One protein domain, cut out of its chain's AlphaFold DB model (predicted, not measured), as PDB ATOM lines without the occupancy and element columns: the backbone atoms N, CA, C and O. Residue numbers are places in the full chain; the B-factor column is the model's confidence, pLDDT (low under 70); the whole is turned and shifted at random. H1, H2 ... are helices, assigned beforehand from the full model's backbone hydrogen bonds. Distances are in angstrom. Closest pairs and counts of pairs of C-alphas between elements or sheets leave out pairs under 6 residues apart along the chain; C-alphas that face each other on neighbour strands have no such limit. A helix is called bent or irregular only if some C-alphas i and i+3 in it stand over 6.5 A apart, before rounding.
ATOM      1  N   ASP A  33     -35.158 -24.921  43.104       91.56
ATOM      2  CA  ASP A  33     -34.812 -25.210  41.722       91.56
ATOM      3  C   ASP A  33     -33.412 -25.807  41.614       91.56
ATOM      4  O   ASP A  33     -33.229 -26.760  40.860       91.56
ATOM      5  N   ARG A  34     -32.467 -25.386  42.465       92.94
ATOM      6  CA  ARG A  34     -31.182 -26.078  42.645       92.94
ATOM      7  C   ARG A  34     -31.382 -27.550  43.016       92.94
ATOM      8  O   ARG A  34     -30.845 -28.425  42.344       92.94
ATOM      9  N   ILE A  35     -32.199 -27.833  44.037       93.31
ATOM     10  CA  ILE A  35     -32.470 -29.209  44.487       93.31
ATOM     11  C   ILE A  35     -33.131 -30.033  43.374       93.31
ATOM     12  O   ILE A  35     -32.736 -31.174  43.144       93.31
ATOM     13  N   LYS A  36     -34.126 -29.471  42.673       91.50
ATOM     14  CA  LYS A  36     -34.811 -30.164  41.571       91.50
ATOM     15  C   LYS A  36     -33.877 -30.467  40.406       91.50
ATOM     16  O   LYS A  36     -33.913 -31.588  39.918       91.50
ATOM     17  N   LYS A  37     -33.066 -29.496  39.967       91.62
ATOM     18  CA  LYS A  37     -32.107 -29.675  38.865       91.62
ATOM     19  C   LYS A  37     -31.127 -30.793  39.195       91.62
ATOM     20  O   LYS A  37     -30.944 -31.706  38.400       91.62
ATOM     21  N   GLU A  38     -30.571 -30.762  40.400       91.06
ATOM     22  CA  GLU A  38     -29.595 -31.758  40.829       91.06
ATOM     23  C   GLU A  38     -30.202 -33.156  40.968       91.06
ATOM     24  O   GLU A  38     -29.613 -34.155  40.557       91.06
ATOM     25  N   TYR A  39     -31.422 -33.230  41.500       90.50
ATOM     26  CA  TYR A  39     -32.164 -34.479  41.582       90.50
ATOM     27  C   TYR A  39     -32.552 -35.011  40.192       90.50
ATOM     28  O   TYR A  39     -32.487 -36.216  39.969       90.50
ATOM     29  N   ALA A  40     -32.933 -34.141  39.252       89.12
ATOM     30  CA  ALA A  40     -33.297 -34.527  37.890       89.12
ATOM     31  C   ALA A  40     -32.102 -35.112  37.127       89.12
ATOM     32  O   ALA A  40     -32.238 -36.212  36.597       89.12
ATOM     33  N   LYS A  41     -30.933 -34.454  37.176       90.12
ATOM     34  CA  LYS A  41     -29.678 -34.957  36.581       90.12
ATOM     35  C   LYS A  41     -29.341 -36.364  37.058       90.12
ATOM     36  O   LYS A  41     -28.950 -37.221  36.281       90.12
ATOM     37  N   ARG A  42     -29.528 -36.622  38.352       88.31
ATOM     38  CA  ARG A  42     -29.286 -37.946  38.929       88.31
ATOM     39  C   ARG A  42     -30.199 -39.018  38.336       88.31
ATOM     40  O   ARG A  42     -29.758 -40.137  38.128       88.31
ATOM     41  N   ILE A  43     -31.471 -38.694  38.118       87.19
ATOM     42  CA  ILE A  43     -32.418 -39.644  37.526       87.19
ATOM     43  C   ILE A  43     -32.132 -39.845  36.037       87.19
ATOM     44  O   ILE A  43     -32.269 -40.960  35.557       87.19
ATOM     45  N   GLU A  44     -31.760 -38.785  35.324       88.25
ATOM     46  CA  GLU A  44     -31.382 -38.837  33.909       88.25
ATOM     47  C   GLU A  44     -30.128 -39.686  33.679       88.25
ATOM     48  O   GLU A  44     -30.127 -40.537  32.802       88.25
ATOM     49  N   ASN A  45     -29.118 -39.538  34.534       88.75
ATOM     50  CA  ASN A  45     -27.883 -40.323  34.476       88.75
ATOM     51  C   ASN A  45     -28.007 -41.715  35.124       88.75
ATOM     52  O   ASN A  45     -26.995 -42.389  35.295       88.75
ATOM     53  N   GLU A  46     -29.202 -42.099  35.589       84.25
ATOM     54  CA  GLU A  46     -29.450 -43.333  36.354       84.25
ATOM     55  C   GLU A  46     -28.477 -43.540  37.534       84.25
ATOM     56  O   GLU A  46     -28.171 -44.653  37.967       84.25
ATOM     57  N   ASP A  47     -28.013 -42.435  38.119       86.81
ATOM     58  CA  ASP A  47     -26.997 -42.447  39.156       86.81
ATOM     59  C   ASP A  47     -27.592 -42.927  40.494       86.81
ATOM     60  O   ASP A  47     -28.342 -42.238  41.201       86.81
ATOM     61  N   THR A  48     -27.221 -44.146  40.880       83.56
ATOM     62  CA  THR A  48     -27.607 -44.755  42.157       83.56
ATOM     63  C   THR A  48     -26.540 -44.609  43.246       83.56
ATOM     64  O   THR A  48     -26.806 -44.987  44.402       83.56
ATOM     65  N   THR A  49     -25.392 -44.000  42.922       87.44
ATOM     66  CA  THR A  49     -24.234 -43.850  43.811       87.44
ATOM     67  C   THR A  49     -24.532 -42.910  44.970       87.44
ATOM     68  O   THR A  49     -25.435 -42.069  44.930       87.44
ATOM     69  N   ARG A  50     -23.824 -43.077  46.082       86.06
ATOM     70  CA  ARG A  50     -23.985 -42.196  47.237       86.06
ATOM     71  C   ARG A  50     -23.161 -40.932  47.023       86.06
ATOM     72  O   ARG A  50     -22.004 -41.020  46.642       86.06
ATOM     73  N   ARG A  51     -23.742 -39.775  47.339       87.19
ATOM     74  CA  ARG A  51     -23.004 -38.512  47.329       87.19
ATOM     75  C   ARG A  51     -22.214 -38.307  48.609       87.19
ATOM     76  O   ARG A  51     -22.639 -38.724  49.684       87.19
ATOM     77  N   GLU A  52     -21.097 -37.608  48.474       89.62
ATOM     78  CA  GLU A  52     -20.288 -37.136  49.599       89.62
ATOM     79  C   GLU A  52     -20.896 -35.890  50.243       89.62
ATOM     80  O   GLU A  52     -20.783 -35.698  51.449       89.62
ATOM     81  N   THR A  53     -21.608 -35.071  49.464       92.12
ATOM     82  CA  THR A  53     -22.229 -33.823  49.918       92.12
ATOM     83  C   THR A  53     -23.755 -33.872  49.840       92.12
ATOM     84  O   THR A  53     -24.367 -34.511  48.978       92.12
ATOM     85  N   CYS A  54     -24.405 -33.188  50.778       92.75
ATOM     86  CA  CYS A  54     -25.854 -33.107  50.864       92.75
ATOM     87  C   CYS A  54     -26.427 -32.200  49.771       92.75
ATOM     88  O   CYS A  54     -26.107 -31.016  49.709       92.75
ATOM     89  N   ILE A  55     -27.393 -32.705  48.999       91.81
ATOM     90  CA  ILE A  55     -28.073 -31.923  47.949       91.81
ATOM     91  C   ILE A  55     -28.800 -30.693  48.523       91.81
ATOM     92  O   ILE A  55     -28.883 -29.649  47.879       91.81
ATOM     93  N   VAL A  56     -29.319 -30.793  49.751       92.44
ATOM     94  CA  VAL A  56     -30.116 -29.725  50.368       92.44
ATOM     95  C   VAL A  56     -29.240 -28.621  50.952       92.44
ATOM     96  O   VAL A  56     -29.445 -27.460  50.617       92.44
ATOM     97  N   CYS A  57     -28.264 -28.952  51.798       90.44
ATOM     98  CA  CYS A  57     -27.486 -27.950  52.540       90.44
ATOM     99  C   CYS A  57     -25.997 -27.884  52.172       90.44
ATOM    100  O   CYS A  57     -25.281 -27.078  52.749       90.44
ATOM    101  N   GLY A  58     -25.504 -28.735  51.269       88.56
ATOM    102  CA  GLY A  58     -24.098 -28.758  50.845       88.56
ATOM    103  C   GLY A  58     -23.120 -29.397  51.837       88.56
ATOM    104  O   GLY A  58     -22.006 -29.723  51.450       88.56
ATOM    105  N   LYS A  59     -23.526 -29.642  53.090       91.06
ATOM    106  CA  LYS A  59     -22.672 -30.281  54.107       91.06
ATOM    107  C   LYS A  59     -22.263 -31.699  53.708       91.06
ATOM    108  O   LYS A  59     -23.051 -32.413  53.085       91.06
ATOM    109  N   VAL A  60     -21.077 -32.117  54.143       91.44
ATOM    110  CA  VAL A  60     -20.587 -33.492  53.979       91.44
ATOM    111  C   VAL A  60     -21.533 -34.473  54.683       91.44
ATOM    112  O   VAL A  60     -22.039 -34.201  55.775       91.44
ATOM    113  N   ILE A  61     -21.833 -35.590  54.024       91.25
ATOM    114  CA  ILE A  61     -22.680 -36.657  54.554       91.25
ATOM    115  C   ILE A  61     -21.801 -37.596  55.374       91.25
ATOM    116  O   ILE A  61     -21.052 -38.403  54.822       91.25
ATOM    117  N   ASP A  62     -21.935 -37.528  56.697       86.50
ATOM    118  CA  ASP A  62     -21.341 -38.526  57.578       86.50
ATOM    119  C   ASP A  62     -22.129 -39.843  57.488       86.50
ATOM    120  O   ASP A  62     -23.313 -39.931  57.834       86.50
ATOM    121  N   ARG A  63     -21.438 -40.882  57.012       80.25
ATOM    122  CA  ARG A  63     -21.980 -42.229  56.806       80.25
ATOM    123  C   ARG A  63     -22.393 -42.893  58.116       80.25
ATOM    124  O   ARG A  63     -23.328 -43.689  58.098       80.25
ATOM    125  N   LYS A  64     -21.712 -42.581  59.225       81.62
ATOM    126  CA  LYS A  64     -22.007 -43.157  60.543       81.62
ATOM    127  C   LYS A  64     -23.240 -42.509  61.166       81.62
ATOM    128  O   LYS A  64     -24.026 -43.194  61.809       81.62
ATOM    129  N   ALA A  65     -23.435 -41.212  60.934       82.00
ATOM    130  CA  ALA A  65     -24.523 -40.454  61.543       82.00
ATOM    131  C   ALA A  65     -25.875 -40.639  60.834       82.00
ATOM    132  O   ALA A  65     -26.913 -40.687  61.494       82.00
ATOM    133  N   TYR A  66     -25.904 -40.714  59.496       84.12
ATOM    134  CA  TYR A  66     -27.176 -40.802  58.773       84.12
ATOM    135  C   TYR A  66     -27.086 -41.568  57.450       84.12
ATOM    136  O   TYR A  66     -26.427 -41.159  56.490       84.12
ATOM    137  N   ASN A  67     -27.848 -42.663  57.346       85.06
ATOM    138  CA  ASN A  67     -27.793 -43.556  56.193       85.06
ATOM    139  C   ASN A  67     -28.654 -43.094  54.990       85.06
ATOM    140  O   ASN A  67     -29.397 -43.881  54.411       85.06
ATOM    141  N   SER A  68     -28.544 -41.829  54.563       86.88
ATOM    142  CA  SER A  68     -29.128 -41.368  53.289       86.88
ATOM    143  C   SER A  68     -28.083 -41.201  52.186       86.88
ATOM    144  O   SER A  68     -26.957 -40.767  52.430       86.88
ATOM    145  N   LYS A  69     -28.464 -41.538  50.946       88.88
ATOM    146  CA  LYS A  69     -27.600 -41.399  49.762       88.88
ATOM    147  C   LYS A  69     -27.382 -39.942  49.331       88.88
ATOM    148  O   LYS A  69     -26.456 -39.681  48.571       88.88
ATOM    149  N   LEU A  70     -28.259 -39.029  49.764       90.88
ATOM    150  CA  LEU A  70     -28.386 -37.668  49.216       90.88
ATOM    151  C   LEU A  70     -28.500 -36.560  50.273       90.88
ATOM    152  O   LEU A  70     -28.388 -35.374  49.949       90.88
ATOM    153  N   ALA A  71     -28.776 -36.920  51.527       93.06
ATOM    154  CA  ALA A  71     -29.001 -35.972  52.610       93.06
ATOM    155  C   ALA A  71     -28.123 -36.295  53.821       93.06
ATOM    156  O   ALA A  71     -27.895 -37.460  54.116       93.06
ATOM    157  N   CYS A  72     -27.682 -35.266  54.544       92.88
ATOM    158  CA  CYS A  72     -26.858 -35.419  55.750       92.88
ATOM    159  C   CYS A  72     -27.671 -35.641  57.037       92.88
ATOM    160  O   CYS A  72     -27.102 -35.950  58.074       92.88
ATOM    161  N   SER A  73     -28.993 -35.440  57.009       92.56
ATOM    162  CA  SER A  73     -29.857 -35.526  58.193       92.56
ATOM    163  C   SER A  73     -31.304 -35.828  57.817       92.56
ATOM    164  O   SER A  73     -31.718 -35.580  56.678       92.56
ATOM    165  N   ILE A  74     -32.101 -36.269  58.796       93.00
ATOM    166  CA  ILE A  74     -33.546 -36.494  58.631       93.00
ATOM    167  C   ILE A  74     -34.281 -35.235  58.161       93.00
ATOM    168  O   ILE A  74     -35.108 -35.298  57.253       93.00
ATOM    169  N   ARG A  75     -33.910 -34.064  58.697       92.50
ATOM    170  CA  ARG A  75     -34.468 -32.774  58.272       92.50
ATOM    171  C   ARG A  75     -34.188 -32.525  56.792       92.50
ATOM    172  O   ARG A  75     -35.109 -32.217  56.044       92.50
ATOM    173  N   CYS A  76     -32.939 -32.689  56.356       92.75
ATOM    174  CA  CYS A  76     -32.581 -32.512  54.948       92.75
ATOM    175  C   CYS A  76     -33.256 -33.553  54.047       92.75
ATOM    176  O   CYS A  76     -33.683 -33.215  52.948       92.75
ATOM    177  N   ALA A  77     -33.420 -34.793  54.511       92.69
ATOM    178  CA  ALA A  77     -34.163 -35.805  53.771       92.69
ATOM    179  C   ALA A  77     -35.626 -35.383  53.583       92.69
ATOM    180  O   ALA A  77     -36.100 -35.340  52.452       92.69
ATOM    181  N   HIS A  78     -36.326 -34.983  54.649       92.94
ATOM    182  CA  HIS A  78     -37.712 -34.513  54.559       92.94
ATOM    183  C   HIS A  78     -37.867 -33.305  53.627       92.94
ATOM    184  O   HIS A  78     -38.822 -33.247  52.855       92.94
ATOM    185  N   ILE A  79     -36.910 -32.369  53.641       92.81
ATOM    186  CA  ILE A  79     -36.881 -31.239  52.704       92.81
ATOM    187  C   ILE A  79     -36.762 -31.737  51.260       92.81
ATOM    188  O   ILE A  79     -37.553 -31.331  50.409       92.81
ATOM    189  N   LEU A  80     -35.812 -32.637  50.985       92.50
ATOM    190  CA  LEU A  80     -35.621 -33.221  49.657       92.50
ATOM    191  C   LEU A  80     -36.892 -33.927  49.165       92.50
ATOM    192  O   LEU A  80     -37.314 -33.698  48.030       92.50
ATOM    193  N   TYR A  81     -37.530 -34.739  50.015       91.06
ATOM    194  CA  TYR A  81     -38.802 -35.394  49.698       91.06
ATOM    195  C   TYR A  81     -39.888 -34.365  49.374       91.06
ATOM    196  O   TYR A  81     -40.484 -34.446  48.308       91.06
ATOM    197  N   ALA A  82     -40.095 -33.359  50.227       90.06
ATOM    198  CA  ALA A  82     -41.129 -32.347  50.025       90.06
ATOM    199  C   ALA A  82     -40.933 -31.527  48.736       90.06
ATOM    200  O   ALA A  82     -41.902 -31.186  48.060       90.06
ATOM    201  N   VAL A  83     -39.684 -31.210  48.376       90.88
ATOM    202  CA  VAL A  83     -39.368 -30.446  47.157       90.88
ATOM    203  C   VAL A  83     -39.549 -31.292  45.894       90.88
ATOM    204  O   VAL A  83     -40.017 -30.779  44.877       90.88
ATOM    205  N   THR A  84     -39.201 -32.580  45.951       90.19
ATOM    206  CA  THR A  84     -39.243 -33.486  44.790       90.19
ATOM    207  C   THR A  84     -40.561 -34.250  44.644       90.19
ATOM    208  O   THR A  84     -40.777 -34.863  43.602       90.19
ATOM    209  N   ASP A  85     -41.462 -34.194  45.631       86.75
ATOM    210  CA  ASP A  85     -42.709 -34.970  45.674       86.75
ATOM    211  C   ASP A  85     -43.561 -34.805  44.408       86.75
ATOM    212  O   ASP A  85     -43.786 -35.776  43.688       86.75
ATOM    213  N   LYS A  86     -43.925 -33.564  44.053       80.62
ATOM    214  CA  LYS A  86     -44.721 -33.283  42.842       80.62
ATOM    215  C   LYS A  86     -44.060 -33.809  41.566       80.62
ATOM    216  O   LYS A  86     -44.735 -34.344  40.690       80.62
ATOM    217  N   TRP A  87     -42.740 -33.662  41.456       82.69
ATOM    218  CA  TRP A  87     -41.982 -34.147  40.302       82.69
ATOM    219  C   TRP A  87     -42.021 -35.679  40.227       82.69
ATOM    220  O   TRP A  87     -42.282 -36.248  39.168       82.69
ATOM    221  N   ARG A  88     -41.860 -36.358  41.371       81.00
ATOM    222  CA  ARG A  88     -41.957 -37.818  41.484       81.00
ATOM    223  C   ARG A  88     -43.358 -38.334  41.168       81.00
ATOM    224  O   ARG A  88     -43.470 -39.345  40.480       81.00
ATOM    225  N   THR A  89     -44.412 -37.671  41.642       80.31
ATOM    226  CA  THR A  89     -45.798 -38.078  41.360       80.31
ATOM    227  C   THR A  89     -46.145 -37.919  39.885       80.31
ATOM    228  O   THR A  89     -46.733 -38.831  39.312       80.31
ATOM    229  N   MET A  90     -45.723 -36.811  39.255       78.12
ATOM    230  CA  MET A  90     -45.943 -36.591  37.821       78.12
ATOM    231  C   MET A  90     -45.205 -37.634  36.979       78.12
ATOM    232  O   MET A  90     -45.816 -38.267  36.125       78.12
ATOM    233  N   ARG A  91     -43.918 -37.887  37.264       74.38
ATOM    234  CA  ARG A  91     -43.110 -38.854  36.500       74.38
ATOM    235  C   ARG A  91     -43.590 -40.299  36.649       74.38
ATOM    236  O   ARG A  91     -43.484 -41.070  35.708       74.38
ATOM    237  N   ARG A  92     -44.116 -40.683  37.815       72.44
ATOM    238  CA  ARG A  92     -44.642 -42.042  38.044       72.44
ATOM    239  C   ARG A  92     -46.007 -42.284  37.389       72.44
ATOM    240  O   ARG A  92     -46.551 -43.367  37.567       72.44
ATOM    241  N   GLY A  93     -46.609 -41.284  36.737       65.62
ATOM    242  CA  GLY A  93     -47.987 -41.375  36.242       65.62
ATOM    243  C   GLY A  93     -49.020 -41.585  37.357       65.62
ATOM    244  O   GLY A  93     -50.195 -41.827  37.090       65.62
TER     245      GLY A  93
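AT A GLANCE: This is residues 33 to 93 of the 145 residues of an uncharacterized protein of Megasphaera elsdenii (UniProt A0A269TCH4). Two helices of unequal length stand roughly as a T, with the first half of the shorter H1 packed on the middle of the longer, kinked H2, while the far end of H1 sticks out with residues 41 to 46. From that end a long looping stretch, residues 45 to 73, winds back to where H2 begins, and its residues 55 and 56 come in beside the start of H1 and the first half of H2. The printed part has 61 residues with two named helices, H1 then H2, and no named strand; its class is all helix, though under half of the residues, 30 of 61, are in named elements. The whole is compact but elongated, with a radius of gyration of the C-alphas of 11.5 A and spans of 36 by 22 by 18 A.

HOW THE PARTS SIT: H1, residues 33 to 44, touches H2, residues 74 to 91, and the closest C-alphas, those of Lys 36 and Thr 84, are 6.4 A apart. H1 touches H2 with residues 35 to 39 alone, and H2 touches H1 with residues 80 to 84 alone. Their lines stand at a steep tilt of 64 degrees and run the same way, though the line of H2 is a rough one. Their centres are 11.2 A apart. In H1 every O i to N i+4 pair is within hydrogen-bond range; in H2 12 of 14 are.

IN THESE COORDINATES: H1 runs from C-alpha 33 at (-34.812, -25.210, 41.722) to C-alpha 44 at (-31.382, -38.837, 33.909), 16.1 A. H2 begins with C-alpha 74 at (-33.546, -36.494, 58.631) and ends 24.2 A away at C-alpha 91. It has a kink of 48 degrees near residue 84 and is irregular, with C-alphas 83 and 86 at 7.4 A.

THE WHOLE: The two C-alphas farthest apart, those of Lys 64 and Gly 93, are 35.6 A apart. The link from H1 to H2 is long, 29 residues, and the printed part has no cut. The mean pLDDT of the printed part is 87.9, and one residue, Gly 93, is under 70.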